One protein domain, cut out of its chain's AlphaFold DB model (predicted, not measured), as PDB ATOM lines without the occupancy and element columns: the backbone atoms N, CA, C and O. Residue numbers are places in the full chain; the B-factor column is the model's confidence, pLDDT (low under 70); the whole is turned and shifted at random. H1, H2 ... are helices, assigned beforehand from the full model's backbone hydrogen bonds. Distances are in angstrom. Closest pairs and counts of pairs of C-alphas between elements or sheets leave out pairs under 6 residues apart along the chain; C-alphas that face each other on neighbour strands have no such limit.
ATOM      1  N   ASP A 168     141.709 157.298 121.872       66.94
ATOM      2  CA  ASP A 168     142.839 156.626 121.209       66.94
ATOM      3  C   ASP A 168     143.696 157.597 120.392       66.94
ATOM      4  O   ASP A 168     144.911 157.667 120.583       66.94
ATOM      5  N   PHE A 169     143.061 158.448 119.581       65.38
ATOM      6  CA  PHE A 169     143.748 159.521 118.852       65.38
ATOM      7  C   PHE A 169     144.492 160.477 119.799       65.38
ATOM      8  O   PHE A 169     145.628 160.872 119.537       65.38
ATOM      9  N   SER A 170     143.895 160.779 120.959       71.25
ATOM     10  CA  SER A 170     144.521 161.628 121.979       71.25
ATOM     11  C   SER A 170     145.756 160.976 122.614       71.25
ATOM     12  O   SER A 170     146.684 161.687 122.996       71.25
ATOM     13  N   ASN A 171     145.810 159.645 122.731       78.31
ATOM     14  CA  ASN A 171     146.976 158.949 123.286       78.31
ATOM     15  C   ASN A 171     148.198 159.087 122.382       78.31
ATOM     16  O   ASN A 171     149.275 159.442 122.861       78.31
ATOM     17  N   GLN A 172     148.016 158.857 121.082       78.69
ATOM     18  CA  GLN A 172     149.107 158.946 120.117       78.69
ATOM     19  C   GLN A 172     149.633 160.383 119.988       78.69
ATOM     20  O   GLN A 172     150.847 160.607 119.999       78.69
ATOM     21  N   ALA A 173     148.728 161.367 119.946       80.00
ATOM     22  CA  ALA A 173     149.092 162.783 119.930       80.00
ATOM     23  C   ALA A 173     149.882 163.184 121.190       80.00
ATOM     24  O   ALA A 173     150.928 163.822 121.094       80.00
ATOM     25  N   ARG A 174     149.453 162.743 122.382       83.56
ATOM     26  CA  ARG A 174     150.177 163.019 123.636       83.56
ATOM     27  C   ARG A 174     151.547 162.352 123.686       83.56
ATOM     28  O   ARG A 174     152.502 162.981 124.127       83.56
ATOM     29  N   TYR A 175     151.661 161.103 123.239       87.06
ATOM     30  CA  TYR A 175     152.940 160.392 123.234       87.06
ATOM     31  C   TYR A 175     153.974 161.094 122.348       87.06
ATOM     32  O   TYR A 175     155.080 161.392 122.801       87.06
ATOM     33  N   THR A 176     153.597 161.405 121.105       87.56
ATOM     34  CA  THR A 176     154.478 162.114 120.163       87.56
ATOM     35  C   THR A 176     154.845 163.503 120.680       87.56
ATOM     36  O   THR A 176     156.015 163.875 120.637       87.56
ATOM     37  N   MET A 177     153.891 164.221 121.282       90.44
ATOM     38  CA  MET A 177     154.141 165.522 121.899       90.44
ATOM     39  C   MET A 177     155.155 165.466 123.042       90.44
ATOM     40  O   MET A 177     156.088 166.269 123.072       90.44
ATOM     41  N   LEU A 178     155.008 164.518 123.971       91.56
ATOM     42  CA  LEU A 178     155.938 164.353 125.090       91.56
ATOM     43  C   LEU A 178     157.337 163.973 124.598       91.56
ATOM     44  O   LEU A 178     158.323 164.545 125.060       91.56
ATOM     45  N   ARG A 179     157.425 163.050 123.635       92.56
ATOM     46  CA  ARG A 179     158.694 162.645 123.018       92.56
ATOM     47  C   ARG A 179     159.407 163.836 122.379       92.56
ATOM     48  O   ARG A 179     160.583 164.057 122.654       92.56
ATOM     49  N   ASP A 180     158.698 164.608 121.559       92.94
ATOM     50  CA  ASP A 180     159.281 165.736 120.831       92.94
ATOM     51  C   ASP A 180     159.641 166.888 121.795       92.94
ATOM     52  O   ASP A 180     160.699 167.498 121.658       92.94
ATOM     53  N   THR A 181     158.846 167.111 122.851       95.25
ATOM     54  CA  THR A 181     159.169 168.078 123.921       95.25
ATOM     55  C   THR A 181     160.444 167.685 124.671       95.25
ATOM     56  O   THR A 181     161.295 168.531 124.942       95.25
ATOM     57  N   LEU A 182     160.620 166.399 124.990       96.31
ATOM     58  CA  LEU A 182     161.852 165.910 125.611       96.31
ATOM     59  C   LEU A 182     163.054 166.068 124.672       96.31
ATOM     60  O   LEU A 182     164.126 166.464 125.120       96.31
ATOM     61  N   ALA A 183     162.879 165.824 123.372       95.62
ATOM     62  CA  ALA A 183     163.933 166.047 122.385       95.62
ATOM     63  C   ALA A 183     164.332 167.534 122.297       95.62
ATOM     64  O   ALA A 183     165.523 167.847 122.261       95.62
ATOM     65  N   MET A 184     163.365 168.456 122.354       96.50
ATOM     66  CA  MET A 184     163.631 169.894 122.465       96.50
ATOM     67  C   MET A 184     164.433 170.229 123.727       96.50
ATOM     68  O   MET A 184     165.428 170.955 123.649       96.50
ATOM     69  N   ILE A 185     164.039 169.685 124.881       97.31
ATOM     70  CA  ILE A 185     164.761 169.875 126.147       97.31
ATOM     71  C   ILE A 185     166.207 169.382 126.027       97.31
ATOM     72  O   ILE A 185     167.120 170.085 126.444       97.31
ATOM     73  N   ILE A 186     166.436 168.216 125.416       97.06
ATOM     74  CA  ILE A 186     167.783 167.658 125.222       97.06
ATOM     75  C   ILE A 186     168.657 168.578 124.354       97.06
ATOM     76  O   ILE A 186     169.852 168.689 124.616       97.06
ATOM     77  N   GLN A 187     168.088 169.266 123.358       96.44
ATOM     78  CA  GLN A 187     168.850 170.193 122.511       96.44
ATOM     79  C   GLN A 187     169.253 171.486 123.229       96.44
ATOM     80  O   GLN A 187     170.335 172.014 122.975       96.44
ATOM     81  N   LYS A 188     168.397 172.018 124.113       96.25
ATOM     82  CA  LYS A 188     168.650 173.277 124.838       96.25
ATOM     83  C   LYS A 188     168.311 173.161 126.331       96.25
ATOM     84  O   LYS A 188     167.467 173.910 126.826       96.25
ATOM     85  N   PRO A 189     168.982 172.277 127.092       96.00
ATOM     86  CA  PRO A 189     168.573 171.954 128.460       96.00
ATOM     87  C   PRO A 189     168.803 173.109 129.437       96.00
ATOM     88  O   PRO A 189     168.100 173.216 130.441       96.00
ATOM     89  N   LEU A 190     169.793 173.964 129.149       96.19
ATOM     90  CA  LEU A 190     170.191 175.076 130.011       96.19
ATOM     91  C   LEU A 190     169.422 176.360 129.699       96.19
ATOM     92  O   LEU A 190     168.858 176.952 130.615       96.19
ATOM     93  N   SER A 191     169.393 176.780 128.432       95.88
ATOM     94  CA  SER A 191     168.772 178.042 128.010       95.88
ATOM     95  C   SER A 191     167.269 177.935 127.754       95.88
ATOM     96  O   SER A 191     166.584 178.950 127.789       95.88
ATOM     97  N   GLY A 192     166.769 176.732 127.451       96.31
ATOM     98  CA  GLY A 192     165.428 176.550 126.907       96.31
ATOM     99  C   GLY A 192     165.282 177.111 125.487       96.31
ATOM    100  O   GLY A 192     166.265 177.469 124.823       96.31
ATOM    101  N   TRP A 193     164.035 177.160 125.024       95.69
ATOM    102  CA  TRP A 193     163.616 177.617 123.694       95.69
ATOM    103  C   TRP A 193     163.026 179.032 123.677       95.69
ATOM    104  O   TRP A 193     162.739 179.547 122.600       95.69
ATOM    105  N   GLY A 194     162.917 179.686 124.834       93.38
ATOM    106  CA  GLY A 194     162.359 181.027 124.974       93.38
ATOM    107  C   GLY A 194     160.924 181.007 125.501       93.38
ATOM    108  O   GLY A 194     160.112 180.160 125.130       93.38
ATOM    109  N   TYR A 195     160.625 181.955 126.387       91.06
ATOM    110  CA  TYR A 195     159.333 182.063 127.060       91.06
ATOM    111  C   TYR A 195     158.203 182.516 126.137       91.06
ATOM    112  O   TYR A 195     158.371 183.450 125.354       91.06
ATOM    113  N   GLY A 196     157.036 181.881 126.282       87.56
ATOM    114  CA  GLY A 196     155.841 182.178 125.488       87.56
ATOM    115  C   GLY A 196     155.965 181.789 124.013       87.56
ATOM    116  O   GLY A 196     155.160 182.231 123.195       87.56
ATOM    117  N   GLY A 197     156.984 181.000 123.667       89.31
ATOM    118  CA  GLY A 197     157.321 180.604 122.305       89.31
ATOM    119  C   GLY A 197     157.077 179.126 122.014       89.31
ATOM    120  O   GLY A 197     157.448 178.681 120.925       89.31
ATOM    121  N   PHE A 198     156.502 178.357 122.951       93.88
ATOM    122  CA  PHE A 198     156.303 176.917 122.778       93.88
ATOM    123  C   PHE A 198     155.514 176.579 121.510       93.88
ATOM    124  O   PHE A 198     155.979 175.754 120.737       93.88
ATOM    125  N   GLU A 199     154.375 177.233 121.256       92.88
ATOM    126  CA  GLU A 199     153.529 176.973 120.077       92.88
ATOM    127  C   GLU A 199     154.329 177.051 118.767       92.88
ATOM    128  O   GLU A 199     154.366 176.093 117.999       92.88
ATOM    129  N   TYR A 200     155.033 178.162 118.547       93.44
ATOM    130  CA  TYR A 200     155.880 178.351 117.372       93.44
ATOM    131  C   TYR A 200     157.052 177.361 117.335       93.44
ATOM    132  O   TYR A 200     157.225 176.627 116.359       93.44
ATOM    133  N   SER A 201     157.843 177.320 118.412       94.50
ATOM    134  CA  SER A 201     159.101 176.569 118.472       94.50
ATOM    135  C   SER A 201     158.877 175.067 118.369       94.50
ATOM    136  O   SER A 201     159.651 174.381 117.712       94.50
ATOM    137  N   PHE A 202     157.815 174.553 118.988       93.50
ATOM    138  CA  PHE A 202     157.469 173.137 118.961       93.50
ATOM    139  C   PHE A 202     157.065 172.681 117.558       93.50
ATOM    140  O   PHE A 202     157.537 171.645 117.090       93.50
ATOM    141  N   GLN A 203     156.244 173.461 116.846       91.81
ATOM    142  CA  GLN A 203     155.863 173.100 115.478       91.81
ATOM    143  C   GLN A 203     157.056 173.194 114.526       91.81
ATOM    144  O   GLN A 203     157.322 172.251 113.786       91.81
ATOM    145  N   HIS A 204     157.849 174.263 114.619       91.19
ATOM    146  CA  HIS A 204     159.056 174.425 113.803       91.19
ATOM    147  C   HIS A 204     160.118 173.362 114.100       91.19
ATOM    148  O   HIS A 204     160.801 172.895 113.191       91.19
ATOM    149  N   PHE A 205     160.219 172.914 115.352       92.12
ATOM    150  CA  PHE A 205     161.058 171.783 115.722       92.12
ATOM    151  C   PHE A 205     160.632 170.498 115.003       92.12
ATOM    152  O   PHE A 205     161.485 169.765 114.511       92.12
ATOM    153  N   ARG A 206     159.324 170.224 114.907       89.44
ATOM    154  CA  ARG A 206     158.794 169.049 114.191       89.44
ATOM    155  C   ARG A 206     158.950 169.165 112.677       89.44
ATOM    156  O   ARG A 206     159.256 168.158 112.045       89.44
ATOM    157  N   LEU A 207     158.809 170.372 112.123       87.81
ATOM    158  CA  LEU A 207     159.087 170.658 110.709       87.81
ATOM    159  C   LEU A 207     160.553 170.389 110.344       87.81
ATOM    160  O   LEU A 207     160.834 169.891 109.260       87.81
ATOM    161  N   ALA A 208     161.482 170.699 111.251       87.38
ATOM    162  CA  ALA A 208     162.914 170.509 111.033       87.38
ATOM    163  C   ALA A 208     163.388 169.047 111.180       87.38
ATOM    164  O   ALA A 208     164.541 168.745 110.863       87.38
ATOM    165  N   GLN A 209     162.542 168.128 111.666       83.06
ATOM    166  CA  GLN A 209     162.896 166.707 111.763       83.06
ATOM    167  C   GLN A 209     162.920 166.043 110.379       83.06
ATOM    168  O   GLN A 209     162.161 166.401 109.484       83.06
ATOM    169  N   THR A 210     163.796 165.050 110.198       75.81
ATOM    170  CA  THR A 210     163.904 164.273 108.952       75.81
ATOM    171  C   THR A 210     163.672 162.784 109.248       75.81
ATOM    172  O   THR A 210     164.504 162.184 109.931       75.81
ATOM    173  N   PRO A 211     162.583 162.162 108.748       72.81
ATOM    174  CA  PRO A 211     161.480 162.779 108.004       72.81
ATOM    175  C   PRO A 211     160.606 163.686 108.897       72.81
ATOM    176  O   PRO A 211     160.558 163.467 110.112       72.81
ATOM    177  N   PRO A 212     159.892 164.671 108.319       65.56
ATOM    178  CA  PRO A 212     158.965 165.512 109.071       65.56
ATOM    179  C   PRO A 212     157.898 164.660 109.756       65.56
ATOM    180  O   PRO A 212     157.297 163.772 109.142       65.56
ATOM    181  N   VAL A 213     157.655 164.913 111.041       69.06
ATOM    182  CA  VAL A 213     156.606 164.197 111.773       69.06
ATOM    183  C   VAL A 213     155.252 164.742 111.332       69.06
ATOM    184  O   VAL A 213     155.043 165.950 111.380       69.06
ATOM    185  N   VAL A 214     154.311 163.864 110.970       68.06
ATOM    186  CA  VAL A 214     152.936 164.269 110.632       68.06
ATOM    187  C   VAL A 214     152.333 165.067 111.791       68.06
ATOM    188  O   VAL A 214     152.264 164.603 112.938       68.06
ATOM    189  N   ILE A 215     151.925 166.299 111.498       69.69
ATOM    190  CA  ILE A 215     151.355 167.216 112.479       69.69
ATOM    191  C   ILE A 215     149.860 166.935 112.567       69.69
ATOM    192  O   ILE A 215     149.096 167.257 111.669       69.69
ATOM    193  N   THR A 216     149.449 166.296 113.662       66.38
ATOM    194  CA  THR A 216     148.041 165.969 113.928       66.38
ATOM    195  C   THR A 216     147.298 167.096 114.642       66.38
ATOM    196  O   THR A 216     146.075 167.149 114.603       66.38
ATOM    197  N   GLU A 217     148.023 167.969 115.348       73.56
ATOM    198  CA  GLU A 217     147.452 169.068 116.128       73.56
ATOM    199  C   GLU A 217     148.481 170.189 116.340       73.56
ATOM    200  O   GLU A 217     149.673 169.937 116.573       73.56
ATOM    201  N   ILE A 218     147.999 171.435 116.318       83.44
ATOM    202  CA  ILE A 218     148.782 172.605 116.717       83.44
ATOM    203  C   ILE A 218     148.790 172.719 118.243       83.44
ATOM    204  O   ILE A 218     147.914 173.320 118.864       83.44
ATOM    205  N   ALA A 219     149.801 172.112 118.858       85.00
ATOM    206  CA  ALA A 219     150.006 172.129 120.296       85.00
ATOM    207  C   ALA A 219     150.480 173.504 120.786       85.00
ATOM    208  O   ALA A 219     151.521 173.998 120.359       85.00
ATOM    209  N   ARG A 220     149.745 174.082 121.741       87.12
ATOM    210  CA  ARG A 220     150.125 175.324 122.442       87.12
ATOM    211  C   ARG A 220     150.794 175.082 123.795       87.12
ATOM    212  O   ARG A 220     151.296 176.013 124.409       87.12
ATOM    213  N   HIS A 221     150.781 173.838 124.265       90.19
ATOM    214  CA  HIS A 221     151.319 173.433 125.557       90.19
ATOM    215  C   HIS A 221     151.688 171.941 125.518       90.19
ATOM    216  O   HIS A 221     150.900 171.164 124.977       90.19
ATOM    217  N   PRO A 222     152.785 171.488 126.156       90.75
ATOM    218  CA  PRO A 222     153.217 170.083 126.149       90.75
ATOM    219  C   PRO A 222     152.359 169.154 127.030       90.75
ATOM    220  O   PRO A 222     152.805 168.089 127.446       90.75
ATOM    221  N   HIS A 223     151.143 169.575 127.389       89.25
ATOM    222  CA  HIS A 223     150.265 168.899 128.354       89.25
ATOM    223  C   HIS A 223     150.924 168.491 129.692       89.25
ATOM    224  O   HIS A 223     150.432 167.617 130.393       89.25
ATOM    225  N   ASN A 224     152.016 169.144 130.089       93.44
ATOM    226  CA  ASN A 224     152.637 168.981 131.398       93.44
ATOM    227  C   ASN A 224     153.350 170.281 131.783       93.44
ATOM    228  O   ASN A 224     154.265 170.709 131.085       93.44
TER     229      ASN A 224
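AT A GLANCE: This is residues 168 to 224 of the 472 residues of the protein "Lipid A core - O-antigen ligase and related enzymes" of Serratia fonticola (UniProt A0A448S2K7). A long helix, H1, is crossed by a shorter one, H2, about perpendicular to it, and residues 208 to 224 fold back as a long stretch with no named element. Residues 186 to 191 stick out at H1's far end. The printed part has 57 residues, with two named helices, H1 then H2, and no named strand; its class is all helix. It is compact, with a radius of gyration of the C-alphas of 11.0 A and spans of 34 by 25 by 17 A.

IN THESE COORDINATES: Find C-alpha 168 at (142.839, 156.626, 121.209); from there H1, residues 168 to 187, runs 29.4 A. A short link of 10 residues leads to H2, residues 198 to 207, which ends at C-alpha 207 at (159.087, 170.658, 110.709).

HOW THE PARTS SIT: Look at residues 180 to 184, with which alone H1 touches H2; the closest C-alphas, of Thr 181 and Phe 202, are 7.3 A apart. Their lines stand at 88 degrees, about perpendicular. In H1 and H2 every O i to N i+4 pair is within hydrogen-bond range.

THE WHOLE: The C-alphas farthest apart, of Asp 168 and Ser 191, are 34.3 A apart. The printed part has no cut. Look for pLDDT under 70 at residues 168 to 169 and 212 to 216.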